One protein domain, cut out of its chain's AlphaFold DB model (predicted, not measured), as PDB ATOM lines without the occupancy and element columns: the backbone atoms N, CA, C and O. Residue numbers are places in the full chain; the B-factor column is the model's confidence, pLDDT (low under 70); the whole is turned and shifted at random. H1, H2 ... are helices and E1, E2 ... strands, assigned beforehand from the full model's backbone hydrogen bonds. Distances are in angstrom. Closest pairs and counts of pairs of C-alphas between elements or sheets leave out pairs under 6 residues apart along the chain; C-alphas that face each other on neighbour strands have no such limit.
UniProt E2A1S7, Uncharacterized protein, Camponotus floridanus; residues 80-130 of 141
ATOM      1  N   TYR A  80     -47.603  18.422  36.047       95.19
ATOM      2  CA  TYR A  80     -47.353  17.551  34.905       95.19
ATOM      3  C   TYR A  80     -46.075  16.741  35.080       95.19
ATOM      4  O   TYR A  80     -45.078  17.237  35.601       95.19
ATOM      5  N   VAL A  81     -46.105  15.504  34.590       95.25
ATOM      6  CA  VAL A  81     -44.937  14.621  34.508       95.25
ATOM      7  C   VAL A  81     -44.253  14.860  33.167       95.25
ATOM      8  O   VAL A  81     -44.901  14.766  32.126       95.25
ATOM      9  N   THR A  82     -42.962  15.182  33.184       94.50
ATOM     10  CA  THR A  82     -42.162  15.388  31.968       94.50
ATOM     11  C   THR A  82     -41.469  14.108  31.532       94.50
ATOM     12  O   THR A  82     -41.402  13.818  30.341       94.50
ATOM     13  N   ILE A  83     -40.976  13.325  32.490       92.81
ATOM     14  CA  ILE A  83     -40.278  12.067  32.240       92.81
ATOM     15  C   ILE A  83     -40.939  11.005  33.103       92.81
ATOM     16  O   ILE A  83     -41.003  11.150  34.319       92.81
ATOM     17  N   GLY A  84     -41.429   9.934  32.490       91.94
ATOM     18  CA  GLY A  84     -42.024   8.805  33.196       91.94
ATOM     19  C   GLY A  84     -41.546   7.492  32.601       91.94
ATOM     20  O   GLY A  84     -41.463   7.361  31.381       91.94
ATOM     21  N   GLY A  85     -41.234   6.520  33.451       91.19
ATOM     22  CA  GLY A  85     -40.763   5.214  33.010       91.19
ATOM     23  C   GLY A  85     -40.712   4.194  34.139       91.19
ATOM     24  O   GLY A  85     -40.960   4.510  35.301       91.19
ATOM     25  N   CYS A  86     -40.392   2.952  33.792       91.62
ATOM     26  CA  CYS A  86     -40.098   1.921  34.779       91.62
ATOM     27  C   CYS A  86     -38.608   1.983  35.140       91.62
ATOM     28  O   CYS A  86     -37.754   1.954  34.254       91.62
ATOM     29  N   SER A  87     -38.294   2.086  36.429       91.50
ATOM     30  CA  SER A  87     -36.925   2.013  36.929       91.50
ATOM     31  C   SER A  87     -36.574   0.569  37.243       91.50
ATOM     32  O   SER A  87     -37.102  -0.013  38.188       91.50
ATOM     33  N   PHE A  88     -35.631   0.004  36.491       91.69
ATOM     34  CA  PHE A  88     -35.125  -1.347  36.747       91.69
ATOM     35  C   PHE A  88     -34.370  -1.467  38.076       91.69
ATOM     36  O   PHE A  88     -34.363  -2.537  38.669       91.69
ATOM     37  N   LEU A  89     -33.785  -0.371  38.575       91.50
ATOM     38  CA  LEU A  89     -33.065  -0.360  39.853       91.50
ATOM     39  C   LEU A  89     -33.996  -0.526  41.057       91.50
ATOM     40  O   LEU A  89     -33.620  -1.155  42.038       91.50
ATOM     41  N   ARG A  90     -35.196   0.066  40.999       85.44
ATOM     42  CA  ARG A  90     -36.192  -0.024  42.080       85.44
ATOM     43  C   ARG A  90     -37.297  -1.043  41.800       85.44
ATOM     44  O   ARG A  90     -38.043  -1.372  42.709       85.44
ATOM     45  N   GLY A  91     -37.423  -1.525  40.562       91.31
ATOM     46  CA  GLY A  91     -38.529  -2.384  40.129       91.31
ATOM     47  C   GLY A  91     -39.886  -1.668  40.083       91.31
ATOM     48  O   GLY A  91     -40.926  -2.319  40.046       91.31
ATOM     49  N   GLU A  92     -39.891  -0.334  40.094       91.06
ATOM     50  CA  GLU A  92     -41.096   0.490  40.219       91.06
ATOM     51  C   GLU A  92     -41.198   1.525  39.095       91.06
ATOM     52  O   GLU A  92     -40.202   1.924  38.486       91.06
ATOM     53  N   HIS A  93     -42.417   2.003  38.835       91.44
ATOM     54  CA  HIS A  93     -42.639   3.114  37.910       91.44
ATOM     55  C   HIS A  93     -42.308   4.441  38.596       91.44
ATOM     56  O   HIS A  93     -42.885   4.768  39.630       91.44
ATOM     57  N   ILE A  94     -41.409   5.215  37.993       93.31
ATOM     58  CA  ILE A  94     -40.952   6.510  38.497       93.31
ATOM     59  C   ILE A  94     -41.299   7.590  37.476       93.31
ATOM     60  O   ILE A  94     -41.174   7.396  36.265       93.31
ATOM     61  N   GLY A  95     -41.742   8.740  37.980       93.88
ATOM     62  CA  GLY A  95     -41.998   9.931  37.182       93.88
ATOM     63  C   GLY A  95     -41.335  11.157  37.794       93.88
ATOM     64  O   GLY A  95     -41.381  11.349  39.006       93.88
ATOM     65  N   ILE A  96     -40.744  11.991  36.946       94.75
ATOM     66  CA  ILE A  96     -40.216  13.312  37.279       94.75
ATOM     67  C   ILE A  96     -41.101  14.343  36.591       94.75
ATOM     68  O   ILE A  96     -41.471  14.195  35.423       94.75
ATOM     69  N   GLY A  97     -41.464  15.384  37.327       95.25
ATOM     70  CA  GLY A  97     -42.385  16.392  36.845       95.25
ATOM     71  C   GLY A  97     -42.337  17.667  37.661       95.25
ATOM     72  O   GLY A  97     -41.625  17.771  38.659       95.25
ATOM     73  N   TYR A  98     -43.142  18.625  37.225       95.00
ATOM     74  CA  TYR A  98     -43.266  19.929  37.853       95.00
ATOM     75  C   TYR A  98     -44.673  20.106  38.403       95.00
ATOM     76  O   TYR A  98     -45.667  19.779  37.750       95.00
ATOM     77  N   VAL A  99     -44.746  20.641  39.618       94.56
ATOM     78  CA  VAL A  99     -45.995  20.897  40.334       94.56
ATOM     79  C   VAL A  99     -46.091  22.362  40.723       94.56
ATOM     80  O   VAL A  99     -45.093  23.033  40.977       94.56
ATOM     81  N   THR A 100     -47.318  22.860  40.784       92.94
ATOM     82  CA  THR A 100     -47.619  24.219  41.239       92.94
ATOM     83  C   THR A 100     -47.454  24.327  42.754       92.94
ATOM     84  O   THR A 100     -47.984  23.494  43.480       92.94
ATOM     85  N   LEU A 101     -46.793  25.377  43.256       91.38
ATOM     86  CA  LEU A 101     -46.545  25.598  44.693       91.38
ATOM     87  C   LEU A 101     -47.770  25.455  45.631       91.38
ATOM     88  O   LEU A 101     -47.621  24.838  46.690       91.38
ATOM     89  N   PRO A 102     -48.982  25.964  45.314       91.94
ATOM     90  CA  PRO A 102     -50.127  25.814  46.218       91.94
ATOM     91  C   PRO A 102     -50.523  24.350  46.455       91.94
ATOM     92  O   PRO A 102     -51.098  24.027  47.497       91.94
ATOM     93  N   SER A 103     -50.217  23.454  45.519       90.56
ATOM     94  CA  SER A 103     -50.631  22.054  45.578       90.56
ATOM     95  C   SER A 103     -49.859  21.249  46.641       90.56
ATOM     96  O   SER A 103     -50.514  20.701  47.530       90.56
ATOM     97  N   PRO A 104     -48.507  21.234  46.673       91.00
ATOM     98  CA  PRO A 104     -47.736  20.669  47.781       91.00
ATOM     99  C   PRO A 104     -48.111  21.249  49.145       91.00
ATOM    100  O   PRO A 104     -48.227  20.497  50.106       91.00
ATOM    101  N   LEU A 105     -48.387  22.555  49.244       93.19
ATOM    102  CA  LEU A 105     -48.818  23.168  50.508       93.19
ATOM    103  C   LEU A 105     -50.148  22.584  51.014       93.19
ATOM    104  O   LEU A 105     -50.281  22.285  52.203       93.19
ATOM    105  N   LYS A 106     -51.126  22.361  50.123       91.88
ATOM    106  CA  LYS A 106     -52.384  21.667  50.465       91.88
ATOM    107  C   LYS A 106     -52.134  20.218  50.905       91.88
ATOM    108  O   LYS A 106     -52.785  19.741  51.831       91.88
ATOM    109  N   ILE A 107     -51.210  19.523  50.244       91.50
ATOM    110  CA  ILE A 107     -50.854  18.122  50.520       91.50
ATOM    111  C   ILE A 107     -50.184  17.988  51.898       91.50
ATOM    112  O   ILE A 107     -50.595  17.149  52.699       91.50
ATOM    113  N   ILE A 108     -49.246  18.883  52.229       91.94
ATOM    114  CA  ILE A 108     -48.582  18.944  53.541       91.94
ATOM    115  C   ILE A 108     -49.609  19.141  54.661       91.94
ATOM    116  O   ILE A 108     -49.570  18.431  55.665       91.94
ATOM    117  N   ARG A 109     -50.591  20.037  54.472       93.88
ATOM    118  CA  ARG A 109     -51.684  20.243  55.443       93.88
ATOM    119  C   ARG A 109     -52.517  18.980  55.680       93.88
ATOM    120  O   ARG A 109     -52.980  18.763  56.794       93.88
ATOM    121  N   LYS A 110     -52.683  18.137  54.655       92.12
ATOM    122  CA  LYS A 110     -53.382  16.843  54.748       92.12
ATOM    123  C   LYS A 110     -52.529  15.717  55.346       92.12
ATOM    124  O   LYS A 110     -53.064  14.635  55.562       92.12
ATOM    125  N   LYS A 111     -51.233  15.943  55.606       92.75
ATOM    126  CA  LYS A 111     -50.282  14.951  56.150       92.75
ATOM    127  C   LYS A 111     -50.203  13.645  55.340       92.75
ATOM    128  O   LYS A 111     -49.945  12.583  55.895       92.75
ATOM    129  N   SER A 112     -50.419  13.716  54.028       91.38
ATOM    130  CA  SER A 112     -50.311  12.570  53.119       91.38
ATOM    131  C   SER A 112     -49.395  12.931  51.967       91.38
ATOM    132  O   SER A 112     -49.484  14.037  51.456       91.38
ATOM    133  N   ASN A 113     -48.531  12.015  51.541       92.81
ATOM    134  CA  ASN A 113     -47.682  12.163  50.354       92.81
ATOM    135  C   ASN A 113     -48.202  11.351  49.156       92.81
ATOM    136  O   ASN A 113     -47.491  11.174  48.168       92.81
ATOM    137  N   ILE A 114     -49.429  10.833  49.253       94.88
ATOM    138  CA  ILE A 114     -50.050  10.023  48.209       94.88
ATOM    139  C   ILE A 114     -50.801  10.941  47.250       94.88
ATOM    140  O   ILE A 114     -51.672  11.715  47.651       94.88
ATOM    141  N   VAL A 115     -50.476  10.827  45.968       95.19
ATOM    142  CA  VAL A 115     -51.067  11.606  44.881       95.19
ATOM    143  C   VAL A 115     -51.588  10.686  43.783       95.19
ATOM    144  O   VAL A 115     -51.269   9.498  43.734       95.19
ATOM    145  N   LEU A 116     -52.418  11.239  42.903       95.25
ATOM    146  CA  LEU A 116     -52.982  10.517  41.772       95.25
ATOM    147  C   LEU A 116     -52.314  10.976  40.483       95.25
ATOM    148  O   LEU A 116     -52.244  12.171  40.206       95.25
ATOM    149  N   VAL A 117     -51.862  10.013  39.691       94.62
ATOM    150  CA  VAL A 117     -51.240  10.239  38.386       94.62
ATOM    151  C   VAL A 117     -52.098   9.578  37.320       94.62
ATOM    152  O   VAL A 117     -52.636   8.487  37.523       94.62
ATOM    153  N   ARG A 118     -52.240  10.247  36.177       93.12
ATOM    154  CA  ARG A 118     -52.996   9.753  35.030       93.12
ATOM    155  C   ARG A 118     -52.199   9.972  33.751       93.12
ATOM    156  O   ARG A 118     -51.597  11.026  33.564       93.12
ATOM    157  N   ASN A 119     -52.211   8.965  32.882       90.31
ATOM    158  CA  ASN A 119     -51.655   9.058  31.537       90.31
ATOM    159  C   ASN A 119     -52.655   9.767  30.607       90.31
ATOM    160  O   ASN A 119     -53.861   9.621  30.772       90.31
ATOM    161  N   THR A 120     -52.185  10.483  29.594       88.12
ATOM    162  CA  THR A 120     -53.050  11.046  28.547       88.12
ATOM    163  C   THR A 120     -53.719   9.957  27.703       88.12
ATOM    164  O   THR A 120     -54.823  10.163  27.203       88.12
ATOM    165  N   ALA A 121     -53.094   8.779  27.591       89.00
ATOM    166  CA  ALA A 121     -53.636   7.635  26.856       89.00
ATOM    167  C   ALA A 121     -54.679   6.813  27.639       89.00
ATOM    168  O   ALA A 121     -55.456   6.076  27.032       89.00
ATOM    169  N   GLU A 122     -54.708   6.915  28.973       88.00
ATOM    170  CA  GLU A 122     -55.594   6.124  29.834       88.00
ATOM    171  C   GLU A 122     -56.519   7.029  30.661       88.00
ATOM    172  O   GLU A 122     -56.164   8.128  31.082       88.00
ATOM    173  N   LEU A 123     -57.734   6.562  30.947       87.50
ATOM    174  CA  LEU A 123     -58.651   7.275  31.848       87.50
ATOM    175  C   LEU A 123     -58.424   6.909  33.324       87.50
ATOM    176  O   LEU A 123     -59.005   7.523  34.217       87.50
ATOM    177  N   GLN A 124     -57.588   5.905  33.588       92.31
ATOM    178  CA  GLN A 124     -57.363   5.381  34.926       92.31
ATOM    179  C   GLN A 124     -56.371   6.251  35.699       92.31
ATOM    180  O   GLN A 124     -55.268   6.540  35.236       92.31
ATOM    181  N   TYR A 125     -56.752   6.610  36.921       94.88
ATOM    182  CA  TYR A 125     -55.840   7.212  37.883       94.88
ATOM    183  C   TYR A 125     -55.143   6.123  38.692       94.88
ATOM    184  O   TYR A 125     -55.779   5.167  39.136       94.88
ATOM    185  N   ARG A 126     -53.844   6.303  38.916       93.56
ATOM    186  CA  ARG A 126     -53.005   5.409  39.716       93.56
ATOM    187  C   ARG A 126     -52.425   6.176  40.897       93.56
ATOM    188  O   ARG A 126     -52.160   7.373  40.788       93.56
ATOM    189  N   PHE A 127     -52.248   5.492  42.020       95.06
ATOM    190  CA  PHE A 127     -51.600   6.069  43.191       95.06
ATOM    191  C   PHE A 127     -50.092   6.177  42.967       95.06
ATOM    192  O   PHE A 127     -49.477   5.269  42.412       95.06
ATOM    193  N   ALA A 128     -49.506   7.275  43.427       94.81
ATOM    194  CA  ALA A 128     -48.070   7.501  43.438       94.81
ATOM    195  C   ALA A 128     -47.664   8.210  44.732       94.81
ATOM    196  O   ALA A 128     -48.474   8.897  45.358       94.81
ATOM    197  N   ARG A 129     -46.400   8.057  45.124       94.19
ATOM    198  CA  ARG A 129     -45.798   8.821  46.219       94.19
ATOM    199  C   ARG A 129     -45.073  10.027  45.640       94.19
ATOM    200  O   ARG A 129     -44.296   9.882  44.701       94.19
ATOM    201  N   LEU A 130     -45.352  11.204  46.187       94.25
ATOM    202  CA  LEU A 130     -44.689  12.443  45.800       94.25
ATOM    203  C   LEU A 130     -43.445  12.663  46.667       94.25
ATOM    204  O   LEU A 130     -43.537  12.668  47.894       94.25
TER     205      LEU A 130
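Overview. This is residues 80 to 130 of the 141 residues of an uncharacterized protein of Camponotus floridanus (UniProt E2A1S7). Two separate hairpins, E1 with E2 and E3 with E4, are joined at one end of the domain by the short helix H1. The printed part has 51 residues, in the order E1, E2, H1, E3, E4; both sheets are antiparallel and the class is mixed. It is only just loose, close to compact: radius of gyration of the C-alphas 12.0 A, spans 32 by 25 by 18 A.

Arrangement. Look first at the hairpin of E1, residues 80 to 87, and E2, residues 92 to 99: N 85 and O 94 are 2.9 A apart. E1 bends by 56 degrees at residue 83. In the hairpin of E3, residues 114 to 118, and E4, residues 125 to 129, N 117 and O 126 are 2.9 A apart. E2 and E4 are near each other; E2 and E3 are apart. In H1, residues 102 to 109, every O i to N i+4 pair is within hydrogen-bond range.

Along the chain. Find C-alpha 80 at (-47.353, 17.551, 34.905), where E1 begins, 18.8 A long; E2 spans 21.0 A. E4 ends at C-alpha 129, (-45.798, 8.821, 46.219).

Size, cuts and confidence. The C-alphas farthest apart, of Phe 88 and Arg 109, are 33.0 A apart. The printed part has no cut or long link, and no printed residue is under 70 in pLDDT.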